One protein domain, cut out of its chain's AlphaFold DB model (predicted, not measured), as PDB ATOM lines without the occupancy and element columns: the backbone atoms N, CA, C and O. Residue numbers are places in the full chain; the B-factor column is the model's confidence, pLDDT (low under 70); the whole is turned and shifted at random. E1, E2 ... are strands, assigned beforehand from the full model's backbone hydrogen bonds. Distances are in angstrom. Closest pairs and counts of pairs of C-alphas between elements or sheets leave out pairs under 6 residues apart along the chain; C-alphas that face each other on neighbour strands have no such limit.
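AT A GLANCE: This is residues 3 to 90 of the 328 residues of an uncharacterized protein of Streptococcus vestibularis F0396 (UniProt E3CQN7). A sandwich of two sheets face to face, E5 E4 E7 E8 and E6 E3 E9, has a small hairpin, E1 and E2, set away from it at the end of an arm drawn out through residues 16 to 20. At the opposite end, the turn of the long hairpin E7 and E8 reaches past the other strands. The printed part has 88 residues with nine named strands, E1 to E9 in chain order, and no named helix; its class is all strand. The four-strand sheet is antiparallel, the three-strand sheet mixed. The whole is only just loose, close to extended, with a radius of gyration of the C-alphas of 18.1 A, and spans 66 by 20 by 20 A, the arm adding to its length.

IN THESE COORDINATES: E1, residues 3 to 7, begins at C-alpha 3 (198.645, 167.668, 154.498). E2 is residues 11 to 15, E3 21 to 27, E4 33 to 36, E5 39 to 43 and E6 49 to 56. E7, residues 59 to 69, is 31.1 A long and E8, 72 to 82, 30.9 A. E9, residues 85 to 89, ends at C-alpha 89 (194.874, 176.331, 191.792).

HOW THE PARTS SIT: E1 and E2 are antiparallel, N 7 and O 11 being 2.8 A apart; both are apart from E6. E3 has antiparallel E6, N 25 to O 51 at 2.8 A, and parallel E9, N 86 to O 22 at 2.8 A, as neighbours. In the twisted sheet, N 41 of E5 is 2.9 A from O 34 of E4, N 35 of E4 2.8 A from O 64 of E7, and N 63 of E7 2.8 A from O 78 of E8. Between the sandwich's sheets, the closest C-alphas of E8 and E9, Ser 78 and Val 88, are 7.0 A apart.

THE WHOLE: The two farthest C-alphas, Leu 9 and Asn 70, are 65.6 A apart. The printed part has no cut, its links are tight, and no printed residue is under 70 in pLDDT.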
ATOM      1  N   LYS A   3     198.835 167.135 155.851       84.19
ATOM      2  CA  LYS A   3     198.645 167.668 154.498       84.19
ATOM      3  C   LYS A   3     197.171 168.016 154.314       84.19
ATOM      4  O   LYS A   3     196.329 167.127 154.310       84.19
ATOM      5  N   VAL A   4     196.870 169.298 154.132       85.06
ATOM      6  CA  VAL A   4     195.492 169.820 154.031       85.06
ATOM      7  C   VAL A   4     195.122 170.287 152.622       85.06
ATOM      8  O   VAL A   4     194.063 170.869 152.415       85.06
ATOM      9  N   GLY A   5     196.002 170.079 151.641       83.31
ATOM     10  CA  GLY A   5     195.726 170.412 150.245       83.31
ATOM     11  C   GLY A   5     196.986 170.590 149.411       83.31
ATOM     12  O   GLY A   5     198.060 170.082 149.752       83.31
ATOM     13  N   ARG A   6     196.849 171.324 148.303       82.94
ATOM     14  CA  ARG A   6     197.963 171.755 147.452       82.94
ATOM     15  C   ARG A   6     197.920 173.270 147.257       82.94
ATOM     16  O   ARG A   6     196.841 173.843 147.150       82.94
ATOM     17  N   GLN A   7     199.082 173.905 147.219       81.94
ATOM     18  CA  GLN A   7     199.267 175.300 146.835       81.94
ATOM     19  C   GLN A   7     199.987 175.342 145.482       81.94
ATOM     20  O   GLN A   7     200.852 174.508 145.217       81.94
ATOM     21  N   PHE A   8     199.589 176.272 144.610       81.12
ATOM     22  CA  PHE A   8     200.104 176.394 143.238       81.12
ATOM     23  C   PHE A   8     200.131 175.056 142.470       81.12
ATOM     24  O   PHE A   8     201.133 174.712 141.855       81.12
ATOM     25  N   LEU A   9     199.039 174.279 142.542       73.12
ATOM     26  CA  LEU A   9     198.818 172.981 141.867       73.12
ATOM     27  C   LEU A   9     199.721 171.803 142.303       73.12
ATOM     28  O   LEU A   9     199.247 170.663 142.329       73.12
ATOM     29  N   ILE A  10     200.974 172.036 142.703       81.62
ATOM     30  CA  ILE A  10     201.965 170.964 142.919       81.62
ATOM     31  C   ILE A  10     202.563 170.910 144.328       81.62
ATOM     32  O   ILE A  10     202.985 169.833 144.751       81.62
ATOM     33  N   PHE A  11     202.545 171.998 145.101       85.38
ATOM     34  CA  PHE A  11     203.184 172.002 146.418       85.38
ATOM     35  C   PHE A  11     202.219 171.517 147.503       85.38
ATOM     36  O   PHE A  11     201.111 172.043 147.605       85.38
ATOM     37  N   PRO A  12     202.584 170.520 148.330       81.06
ATOM     38  CA  PRO A  12     201.744 170.094 149.442       81.06
ATOM     39  C   PRO A  12     201.571 171.243 150.444       81.06
ATOM     40  O   PRO A  12     202.545 171.804 150.941       81.06
ATOM     41  N   LYS A  13     200.316 171.585 150.749       83.69
ATOM     42  CA  LYS A  13     199.978 172.559 151.787       83.69
ATOM     43  C   LYS A  13     199.926 171.828 153.121       83.69
ATOM     44  O   LYS A  13     199.015 171.034 153.361       83.69
ATOM     45  N   TRP A  14     200.915 172.078 153.966       83.12
ATOM     46  CA  TRP A  14     200.997 171.509 155.305       83.12
ATOM     47  C   TRP A  14     200.366 172.459 156.316       83.12
ATOM     48  O   TRP A  14     200.546 173.673 156.234       83.12
ATOM     49  N   ARG A  15     199.623 171.909 157.274       81.69
ATOM     50  CA  ARG A  15     199.231 172.616 158.494       81.69
ATOM     51  C   ARG A  15     199.805 171.897 159.700       81.69
ATOM     52  O   ARG A  15     199.909 170.667 159.722       81.69
ATOM     53  N   VAL A  16     200.185 172.673 160.702       78.94
ATOM     54  CA  VAL A  16     200.434 172.125 162.031       78.94
ATOM     55  C   VAL A  16     199.063 171.787 162.611       78.94
ATOM     56  O   VAL A  16     198.162 172.622 162.596       78.94
ATOM     57  N   VAL A  17     198.894 170.532 163.011       79.88
ATOM     58  CA  VAL A  17     197.712 170.059 163.733       79.88
ATOM     59  C   VAL A  17     198.200 169.791 165.132       79.88
ATOM     60  O   VAL A  17     199.230 169.132 165.296       79.88
ATOM     61  N   VAL A  18     197.510 170.390 166.085       82.12
ATOM     62  CA  VAL A  18     197.865 170.351 167.488       82.12
ATOM     63  C   VAL A  18     196.585 170.089 168.249       82.12
ATOM     64  O   VAL A  18     195.588 170.765 167.991       82.12
ATOM     65  N   ASP A  19     196.622 169.112 169.144       86.00
ATOM     66  CA  ASP A  19     195.529 168.889 170.074       86.00
ATOM     67  C   ASP A  19     195.615 169.979 171.145       86.00
ATOM     68  O   ASP A  19     196.644 170.089 171.816       86.00
ATOM     69  N   PRO A  20     194.607 170.859 171.251       90.69
ATOM     70  CA  PRO A  20     194.662 171.933 172.220       90.69
ATOM     71  C   PRO A  20     194.500 171.400 173.643       90.69
ATOM     72  O   PRO A  20     193.703 170.495 173.897       90.69
ATOM     73  N   GLY A  21     195.189 172.037 174.583       93.12
ATOM     74  CA  GLY A  21     194.952 171.843 176.005       93.12
ATOM     75  C   GLY A  21     193.788 172.685 176.529       93.12
ATOM     76  O   GLY A  21     193.325 173.642 175.893       93.12
ATOM     77  N   THR A  22     193.330 172.322 177.723       96.06
ATOM     78  CA  THR A  22     192.323 173.061 178.489       96.06
ATOM     79  C   THR A  22     192.795 173.242 179.926       96.06
ATOM     80  O   THR A  22     193.491 172.384 180.467       96.06
ATOM     81  N   VAL A  23     192.425 174.359 180.547       97.44
ATOM     82  CA  VAL A  23     192.762 174.659 181.943       97.44
ATOM     83  C   VAL A  23     191.493 174.969 182.722       97.44
ATOM     84  O   VAL A  23     190.729 175.851 182.326       97.44
ATOM     85  N   ASP A  24     191.299 174.263 183.834       97.50
ATOM     86  CA  ASP A  24     190.331 174.617 184.870       97.50
ATOM     87  C   ASP A  24     191.089 175.398 185.963       97.50
ATOM     88  O   ASP A  24     191.875 174.825 186.717       97.50
ATOM     89  N   LEU A  25     190.895 176.718 186.013       96.94
ATOM     90  CA  LEU A  25     191.524 177.630 186.971       96.94
ATOM     91  C   LEU A  25     190.602 177.862 188.172       96.94
ATOM     92  O   LEU A  25     189.414 178.135 187.990       96.94
ATOM     93  N   THR A  26     191.160 177.832 189.382       97.44
ATOM     94  CA  THR A  26     190.455 178.134 190.637       97.44
ATOM     95  C   THR A  26     191.232 179.129 191.499       97.44
ATOM     96  O   THR A  26     192.456 179.042 191.610       97.44
ATOM     97  N   VAL A  27     190.518 180.082 192.106       96.81
ATOM     98  CA  VAL A  27     191.061 181.083 193.040       96.81
ATOM     99  C   VAL A  27     190.069 181.275 194.191       96.81
ATOM    100  O   VAL A  27     188.881 181.497 193.966       96.81
ATOM    101  N   ASN A  28     190.538 181.191 195.434       95.44
ATOM    102  CA  ASN A  28     189.694 181.243 196.639       95.44
ATOM    103  C   ASN A  28     189.500 182.661 197.220       95.44
ATOM    104  O   ASN A  28     189.069 182.811 198.362       95.44
ATOM    105  N   THR A  29     189.892 183.698 196.484       95.12
ATOM    106  CA  THR A  29     189.963 185.077 196.980       95.12
ATOM    107  C   THR A  29     189.512 186.029 195.883       95.12
ATOM    108  O   THR A  29     189.968 185.896 194.750       95.12
ATOM    109  N   ALA A  30     188.607 186.947 196.226       94.88
ATOM    110  CA  ALA A  30     188.126 187.994 195.330       94.88
ATOM    111  C   ALA A  30     189.160 189.122 195.135       94.88
ATOM    112  O   ALA A  30     190.144 189.217 195.865       94.88
ATOM    113  N   ASP A  31     188.915 189.983 194.147       95.75
ATOM    114  CA  ASP A  31     189.685 191.197 193.841       95.75
ATOM    115  C   ASP A  31     191.180 190.991 193.508       95.75
ATOM    116  O   ASP A  31     191.966 191.941 193.486       95.75
ATOM    117  N   LEU A  32     191.586 189.761 193.181       96.56
ATOM    118  CA  LEU A  32     192.912 189.444 192.664       96.56
ATOM    119  C   LEU A  32     192.958 189.576 191.142       96.56
ATOM    120  O   LEU A  32     192.081 189.101 190.420       96.56
ATOM    121  N   ASN A  33     194.036 190.171 190.644       97.44
ATOM    122  CA  ASN A  33     194.358 190.220 189.228       97.44
ATOM    123  C   ASN A  33     195.044 188.922 188.816       97.44
ATOM    124  O   ASN A  33     196.111 188.579 189.332       97.44
ATOM    125  N   VAL A  34     194.435 188.229 187.861       97.44
ATOM    126  CA  VAL A  34     194.962 187.013 187.257       97.44
ATOM    127  C   VAL A  34     195.694 187.365 185.968       97.44
ATOM    128  O   VAL A  34     195.112 187.967 185.059       97.44
ATOM    129  N   THR A  35     196.951 186.945 185.859       97.69
ATOM    130  CA  THR A  35     197.741 187.009 184.628       97.69
ATOM    131  C   THR A  35     198.159 185.614 184.175       97.69
ATOM    132  O   THR A  35     198.294 184.684 184.972       97.69
ATOM    133  N   ILE A  36     198.330 185.463 182.862       96.69
ATOM    134  CA  ILE A  36     198.814 184.240 182.224       96.69
ATOM    135  C   ILE A  36     199.955 184.641 181.300       96.69
ATOM    136  O   ILE A  36     199.736 185.395 180.352       96.69
ATOM    137  N   ASN A  37     201.169 184.164 181.580       95.00
ATOM    138  CA  ASN A  37     202.400 184.619 180.921       95.00
ATOM    139  C   ASN A  37     202.504 186.157 180.912       95.00
ATOM    140  O   ASN A  37     202.720 186.763 179.864       95.00
ATOM    141  N   ASP A  38     202.255 186.775 182.072       95.75
ATOM    142  CA  ASP A  38     202.256 188.230 182.300       95.75
ATOM    143  C   ASP A  38     201.186 189.030 181.532       95.75
ATOM    144  O   ASP A  38     201.119 190.256 181.636       95.75
ATOM    145  N   ILE A  39     200.290 188.360 180.804       95.69
ATOM    146  CA  ILE A  39     199.160 188.993 180.121       95.69
ATOM    147  C   ILE A  39     197.947 188.965 181.048       95.69
ATOM    148  O   ILE A  39     197.552 187.905 181.534       95.69
ATOM    149  N   ALA A  40     197.336 190.128 181.278       96.62
ATOM    150  CA  ALA A  40     196.113 190.244 182.066       96.62
ATOM    151  C   ALA A  40     194.993 189.367 181.488       96.62
ATOM    152  O   ALA A  40     194.669 189.455 180.301       96.62
ATOM    153  N   TYR A  41     194.403 188.532 182.341       95.56
ATOM    154  CA  TYR A  41     193.318 187.629 181.978       95.56
ATOM    155  C   TYR A  41     191.986 188.082 182.579       95.56
ATOM    156  O   TYR A  41     191.021 188.293 181.847       95.56
ATOM    157  N   ALA A  42     191.937 188.246 183.902       96.19
ATOM    158  CA  ALA A  42     190.723 188.619 184.620       96.19
ATOM    159  C   ALA A  42     191.045 189.212 185.995       96.19
ATOM    160  O   ALA A  42     192.150 189.050 186.507       96.19
ATOM    161  N   THR A  43     190.044 189.832 186.614       97.12
ATOM    162  CA  THR A  43     190.021 190.100 188.055       97.12
ATOM    163  C   THR A  43     188.985 189.170 188.679       97.12
ATOM    164  O   THR A  43     187.883 189.034 188.143       97.12
ATOM    165  N   THR A  44     189.334 188.486 189.765       97.12
ATOM    166  CA  THR A  44     188.427 187.560 190.455       97.12
ATOM    167  C   THR A  44     187.276 188.326 191.102       97.12
ATOM    168  O   THR A  44     187.513 189.274 191.841       97.12
ATOM    169  N   ASP A  45     186.038 187.899 190.884       95.62
ATOM    170  CA  ASP A  45     184.828 188.573 191.377       95.62
ATOM    171  C   ASP A  45     184.230 187.933 192.644       95.62
ATOM    172  O   ASP A  45     183.212 188.390 193.168       95.62
ATOM    173  N   SER A  46     184.827 186.843 193.131       95.50
ATOM    174  CA  SER A  46     184.297 186.053 194.241       95.50
ATOM    175  C   SER A  46     185.388 185.249 194.952       95.50
ATOM    176  O   SER A  46     186.425 184.924 194.383       95.50
ATOM    177  N   ASN A  47     185.117 184.855 196.201       93.31
ATOM    178  CA  ASN A  47     186.009 184.011 197.014       93.31
ATOM    179  C   ASN A  47     186.027 182.529 196.583       93.31
ATOM    180  O   ASN A  47     186.519 181.680 197.316       93.31
ATOM    181  N   ASN A  48     185.443 182.196 195.432       94.62
ATOM    182  CA  ASN A  48     185.473 180.867 194.818       94.62
ATOM    183  C   ASN A  48     185.468 181.024 193.290       94.62
ATOM    184  O   ASN A  48     184.679 180.387 192.590       94.62
ATOM    185  N   TYR A  49     186.292 181.938 192.777       96.94
ATOM    186  CA  TYR A  49     186.376 182.214 191.354       96.94
ATOM    187  C   TYR A  49     186.866 180.975 190.601       96.94
ATOM    188  O   TYR A  49     187.868 180.353 190.963       96.94
ATOM    189  N   THR A  50     186.166 180.635 189.521       96.75
ATOM    190  CA  THR A  50     186.550 179.543 188.625       96.75
ATOM    191  C   THR A  50     186.494 180.007 187.180       96.75
ATOM    192  O   THR A  50     185.516 180.640 186.782       96.75
ATOM    193  N   ALA A  51     187.486 179.637 186.376       96.12
ATOM    194  CA  ALA A  51     187.514 179.941 184.952       96.12
ATOM    195  C   ALA A  51     187.950 178.725 184.134       96.12
ATOM    196  O   ALA A  51     188.788 177.938 184.565       96.12
ATOM    197  N   LYS A  52     187.385 178.586 182.931       96.06
ATOM    198  CA  LYS A  52     187.774 177.543 181.976       96.06
ATOM    199  C   LYS A  52     188.429 178.165 180.760       96.06
ATOM    200  O   LYS A  52     187.776 178.887 180.005       96.06
ATOM    201  N   LEU A  53     189.699 177.846 180.545       94.62
ATOM    202  CA  LEU A  53     190.435 178.235 179.353       94.62
ATOM    203  C   LEU A  53     190.455 177.069 178.374       94.62
ATOM    204  O   LEU A  53     190.902 175.972 178.699       94.62
ATOM    205  N   ASN A  54     189.969 177.320 177.165       93.12
ATOM    206  CA  ASN A  54     189.908 176.331 176.097       93.12
ATOM    207  C   ASN A  54     190.841 176.728 174.953       93.12
ATOM    208  O   ASN A  54     191.147 177.905 174.776       93.12
ATOM    209  N   HIS A  55     191.213 175.747 174.130       90.75
ATOM    210  CA  HIS A  55     191.997 175.965 172.910       90.75
ATOM    211  C   HIS A  55     193.407 176.526 173.156       90.75
ATOM    212  O   HIS A  55     193.930 177.273 172.326       90.75
ATOM    213  N   LEU A  56     194.031 176.164 174.279       92.00
ATOM    214  CA  LEU A  56     195.411 176.548 174.558       92.00
ATOM    215  C   LEU A  56     196.360 175.713 173.696       92.00
ATOM    216  O   LEU A  56     196.191 174.499 173.563       92.00
ATOM    217  N   TYR A  57     197.360 176.359 173.100       91.75
ATOM    218  CA  TYR A  57     198.436 175.619 172.450       91.75
ATOM    219  C   TYR A  57     199.224 174.848 173.514       91.75
ATOM    220  O   TYR A  57     199.503 175.409 174.567       91.75
ATOM    221  N   PRO A  58     199.618 173.593 173.260       92.69
ATOM    222  CA  PRO A  58     200.472 172.859 174.164       92.69
ATOM    223  C   PRO A  58     201.769 173.604 174.468       92.69
ATOM    224  O   PRO A  58     202.466 174.042 173.548       92.69
ATOM    225  N   GLY A  59     202.093 173.737 175.749       94.12
ATOM    226  CA  GLY A  59     203.249 174.498 176.206       94.12
ATOM    227  C   GLY A  59     203.225 174.772 177.704       94.12
ATOM    228  O   GLY A  59     202.278 174.417 178.402       94.12
ATOM    229  N   THR A  60     204.287 175.405 178.192       96.75
ATOM    230  CA  THR A  60     204.376 175.863 179.581       96.75
ATOM    231  C   THR A  60     203.697 177.222 179.727       96.75
ATOM    232  O   THR A  60     203.922 178.124 178.917       96.75
ATOM    233  N   TYR A  61     202.879 177.357 180.763       97.19
ATOM    234  CA  TYR A  61     202.169 178.578 181.113       97.19
ATOM    235  C   TYR A  61     202.435 178.929 182.574       97.19
ATOM    236  O   TYR A  61     202.323 178.071 183.446       97.19
ATOM    237  N   ASN A  62     202.747 180.196 182.833       97.69
ATOM    238  CA  ASN A  62     202.833 180.764 184.171       97.69
ATOM    239  C   ASN A  62     201.513 181.465 184.507       97.69
ATOM    240  O   ASN A  62     201.131 182.422 183.833       97.69
ATOM    241  N   PHE A  63     200.826 180.987 185.536       97.75
ATOM    242  CA  PHE A  63     199.581 181.550 186.043       97.75
ATOM    243  C   PHE A  63     199.871 182.290 187.340       97.75
ATOM    244  O   PHE A  63     200.451 181.708 188.252       97.75
ATOM    245  N   VAL A  64     199.444 183.546 187.447       97.56
ATOM    246  CA  VAL A  64     199.681 184.368 188.640       97.56
ATOM    247  C   VAL A  64     198.384 185.030 189.069       97.56
ATOM    248  O   VAL A  64     197.702 185.627 188.246       97.56
ATOM    249  N   ALA A  65     198.056 184.955 190.356       96.69
ATOM    250  CA  ALA A  65     197.016 185.753 190.995       96.69
ATOM    251  C   ALA A  65     197.695 186.711 191.975       96.69
ATOM    252  O   ALA A  65     198.438 186.274 192.855       96.69
ATOM    253  N   SER A  66     197.472 188.014 191.815       95.38
ATOM    254  CA  SER A  66     198.105 189.034 192.652       95.38
ATOM    255  C   SER A  66     197.159 190.173 192.998       95.38
ATOM    256  O   SER A  66     196.294 190.546 192.207       95.38
ATOM    257  N   GLY A  67     197.315 190.742 194.187       93.44
ATOM    258  CA  GLY A  67     196.464 191.830 194.655       93.44
ATOM    259  C   GLY A  67     196.699 192.154 196.120       93.44
ATOM    260  O   GLY A  67     197.680 191.712 196.721       93.44
ATOM    261  N   LYS A  68     195.789 192.941 196.696       90.12
ATOM    262  CA  LYS A  68     195.799 193.259 198.125       90.12
ATOM    263  C   LYS A  68     194.672 192.532 198.836       90.12
ATOM    264  O   LYS A  68     193.519 192.653 198.439       90.12
ATOM    265  N   VAL A  69     195.011 191.840 199.916       87.75
ATOM    266  CA  VAL A  69     194.061 191.192 200.824       87.75
ATOM    267  C   VAL A  69     194.328 191.743 202.216       87.75
ATOM    268  O   VAL A  69     195.430 191.581 202.724       87.75
ATOM    269  N   ASN A  70     193.353 192.424 202.825       80.38
ATOM    270  CA  ASN A  70     193.517 193.079 204.134       80.38
ATOM    271  C   ASN A  70     194.784 193.963 204.207       80.38
ATOM    272  O   ASN A  70     195.575 193.850 205.139       80.38
ATOM    273  N   ASP A  71     195.004 194.789 203.176       83.19
ATOM    274  CA  ASP A  71     196.182 195.660 203.002       83.19
ATOM    275  C   ASP A  71     197.545 194.948 202.916       83.19
ATOM    276  O   ASP A  71     198.594 195.595 202.913       83.19
ATOM    277  N   GLN A  72     197.551 193.623 202.788       84.00
ATOM    278  CA  GLN A  72     198.743 192.830 202.527       84.00
ATOM    279  C   GLN A  72     198.838 192.508 201.036       84.00
ATOM    280  O   GLN A  72     197.870 192.055 200.427       84.00
ATOM    281  N   GLU A  73     200.006 192.742 200.440       88.56
ATOM    282  CA  GLU A  73     200.275 192.309 199.069       88.56
ATOM    283  C   GLU A  73     200.440 190.790 199.027       88.56
ATOM    284  O   GLU A  73     201.263 190.214 199.742       88.56
ATOM    285  N   ILE A  74     199.638 190.148 198.184       90.94
ATOM    286  CA  ILE A  74     199.621 188.704 197.989       90.94
ATOM    287  C   ILE A  74     199.902 188.406 196.524       90.94
ATOM    288  O   ILE A  74     199.318 189.025 195.635       90.94
ATOM    289  N   THR A  75     200.758 187.411 196.300       93.00
ATOM    290  CA  THR A  75     201.034 186.836 194.986       93.00
ATOM    291  C   THR A  75     201.092 185.322 195.123       93.00
ATOM    292  O   THR A  75     201.883 184.800 195.909       93.00
ATOM    293  N   VAL A  76     200.267 184.626 194.348       93.56
ATOM    294  CA  VAL A  76     200.270 183.165 194.219       93.56
ATOM    295  C   VAL A  76     200.521 182.828 192.757       93.56
ATOM    296  O   VAL A  76     199.909 183.426 191.874       93.56
ATOM    297  N   SER A  77     201.424 181.887 192.490       94.31
ATOM    298  CA  SER A  77     201.807 181.504 191.131       94.31
ATOM    299  C   SER A  77     201.894 179.992 190.971       94.31
ATOM    300  O   SER A  77     202.394 179.321 191.874       94.31
ATOM    301  N   SER A  78     201.489 179.484 189.807       95.69
ATOM    302  CA  SER A  78     201.727 178.103 189.374       95.69
ATOM    303  C   SER A  78     202.249 178.101 187.946       95.69
ATOM    304  O   SER A  78     201.682 178.763 187.077       95.69
ATOM    305  N   GLU A  79     203.306 177.339 187.693       97.06
ATOM    306  CA  GLU A  79     203.797 177.079 186.345       97.06
ATOM    307  C   GLU A  79     203.370 175.670 185.937       97.06
ATOM    308  O   GLU A  79     203.764 174.699 186.578       97.06
ATOM    309  N   GLU A  80     202.580 175.549 184.868       96.62
ATOM    310  CA  GLU A  80     202.062 174.259 184.408       96.62
ATOM    311  C   GLU A  80     202.391 173.985 182.943       96.62
ATOM    312  O   GLU A  80     202.323 174.868 182.082       96.62
ATOM    313  N   ASN A  81     202.679 172.719 182.636       95.69
ATOM    314  CA  ASN A  81     202.817 172.244 181.265       95.69
ATOM    315  C   ASN A  81     201.462 171.757 180.734       95.69
ATOM    316  O   ASN A  81     201.023 170.635 180.993       95.69
ATOM    317  N   VAL A  82     200.794 172.613 179.971       94.94
ATOM    318  CA  VAL A  82     199.476 172.340 179.409       94.94
ATOM    319  C   VAL A  82     199.655 171.534 178.127       94.94
ATOM    320  O   VAL A  82     200.125 172.057 177.129       94.94
ATOM    321  N   THR A  83     199.278 170.257 178.131       92.19
ATOM    322  CA  THR A  83     199.240 169.392 176.924       92.19
ATOM    323  C   THR A  83     197.873 168.761 176.686       92.19
ATOM    324  O   THR A  83     197.580 168.289 175.592       92.19
ATOM    325  N   SER A  84     197.029 168.757 177.715       91.69
ATOM    326  CA  SER A  84     195.655 168.263 177.704       91.69
ATOM    327  C   SER A  84     194.865 169.023 178.778       91.69
ATOM    328  O   SER A  84     195.103 170.219 178.961       91.69
ATOM    329  N   LYS A  85     193.944 168.370 179.495       95.00
ATOM    330  CA  LYS A  85     193.247 168.983 180.627       95.00
ATOM    331  C   LYS A  85     194.210 169.150 181.809       95.00
ATOM    332  O   LYS A  85     194.758 168.165 182.288       95.00
ATOM    333  N   THR A  86     194.363 170.379 182.286       96.25
ATOM    334  CA  THR A  86     195.221 170.744 183.423       96.25
ATOM    335  C   THR A  86     194.394 171.502 184.461       96.25
ATOM    336  O   THR A  86     193.527 172.297 184.101       96.25
ATOM    337  N   GLU A  87     194.629 171.252 185.744       96.75
ATOM    338  CA  GLU A  87     193.970 171.973 186.837       96.75
ATOM    339  C   GLU A  87     194.973 172.940 187.460       96.75
ATOM    340  O   GLU A  87     196.086 172.543 187.790       96.75
ATOM    341  N   VAL A  88     194.588 174.208 187.594       97.00
ATOM    342  CA  VAL A  88     195.430 175.260 188.175       97.00
ATOM    343  C   VAL A  88     194.719 175.819 189.397       97.00
ATOM    344  O   VAL A  88     193.579 176.284 189.313       97.00
ATOM    345  N   ASN A  89     195.396 175.799 190.540       95.75
ATOM    346  CA  ASN A  89     194.874 176.331 191.792       95.75
ATOM    347  C   ASN A  89     195.784 177.452 192.298       95.75
ATOM    348  O   ASN A  89     196.922 177.203 192.683       95.75
ATOM    349  N   LEU A  90     195.265 178.680 192.310       94.88
ATOM    350  CA  LEU A  90     195.960 179.867 192.818       94.88
ATOM    351  C   LEU A  90     195.346 180.336 194.143       94.88
ATOM    352  O   LEU A  90     195.116 181.527 194.349       94.88
TER     353      LEU A  90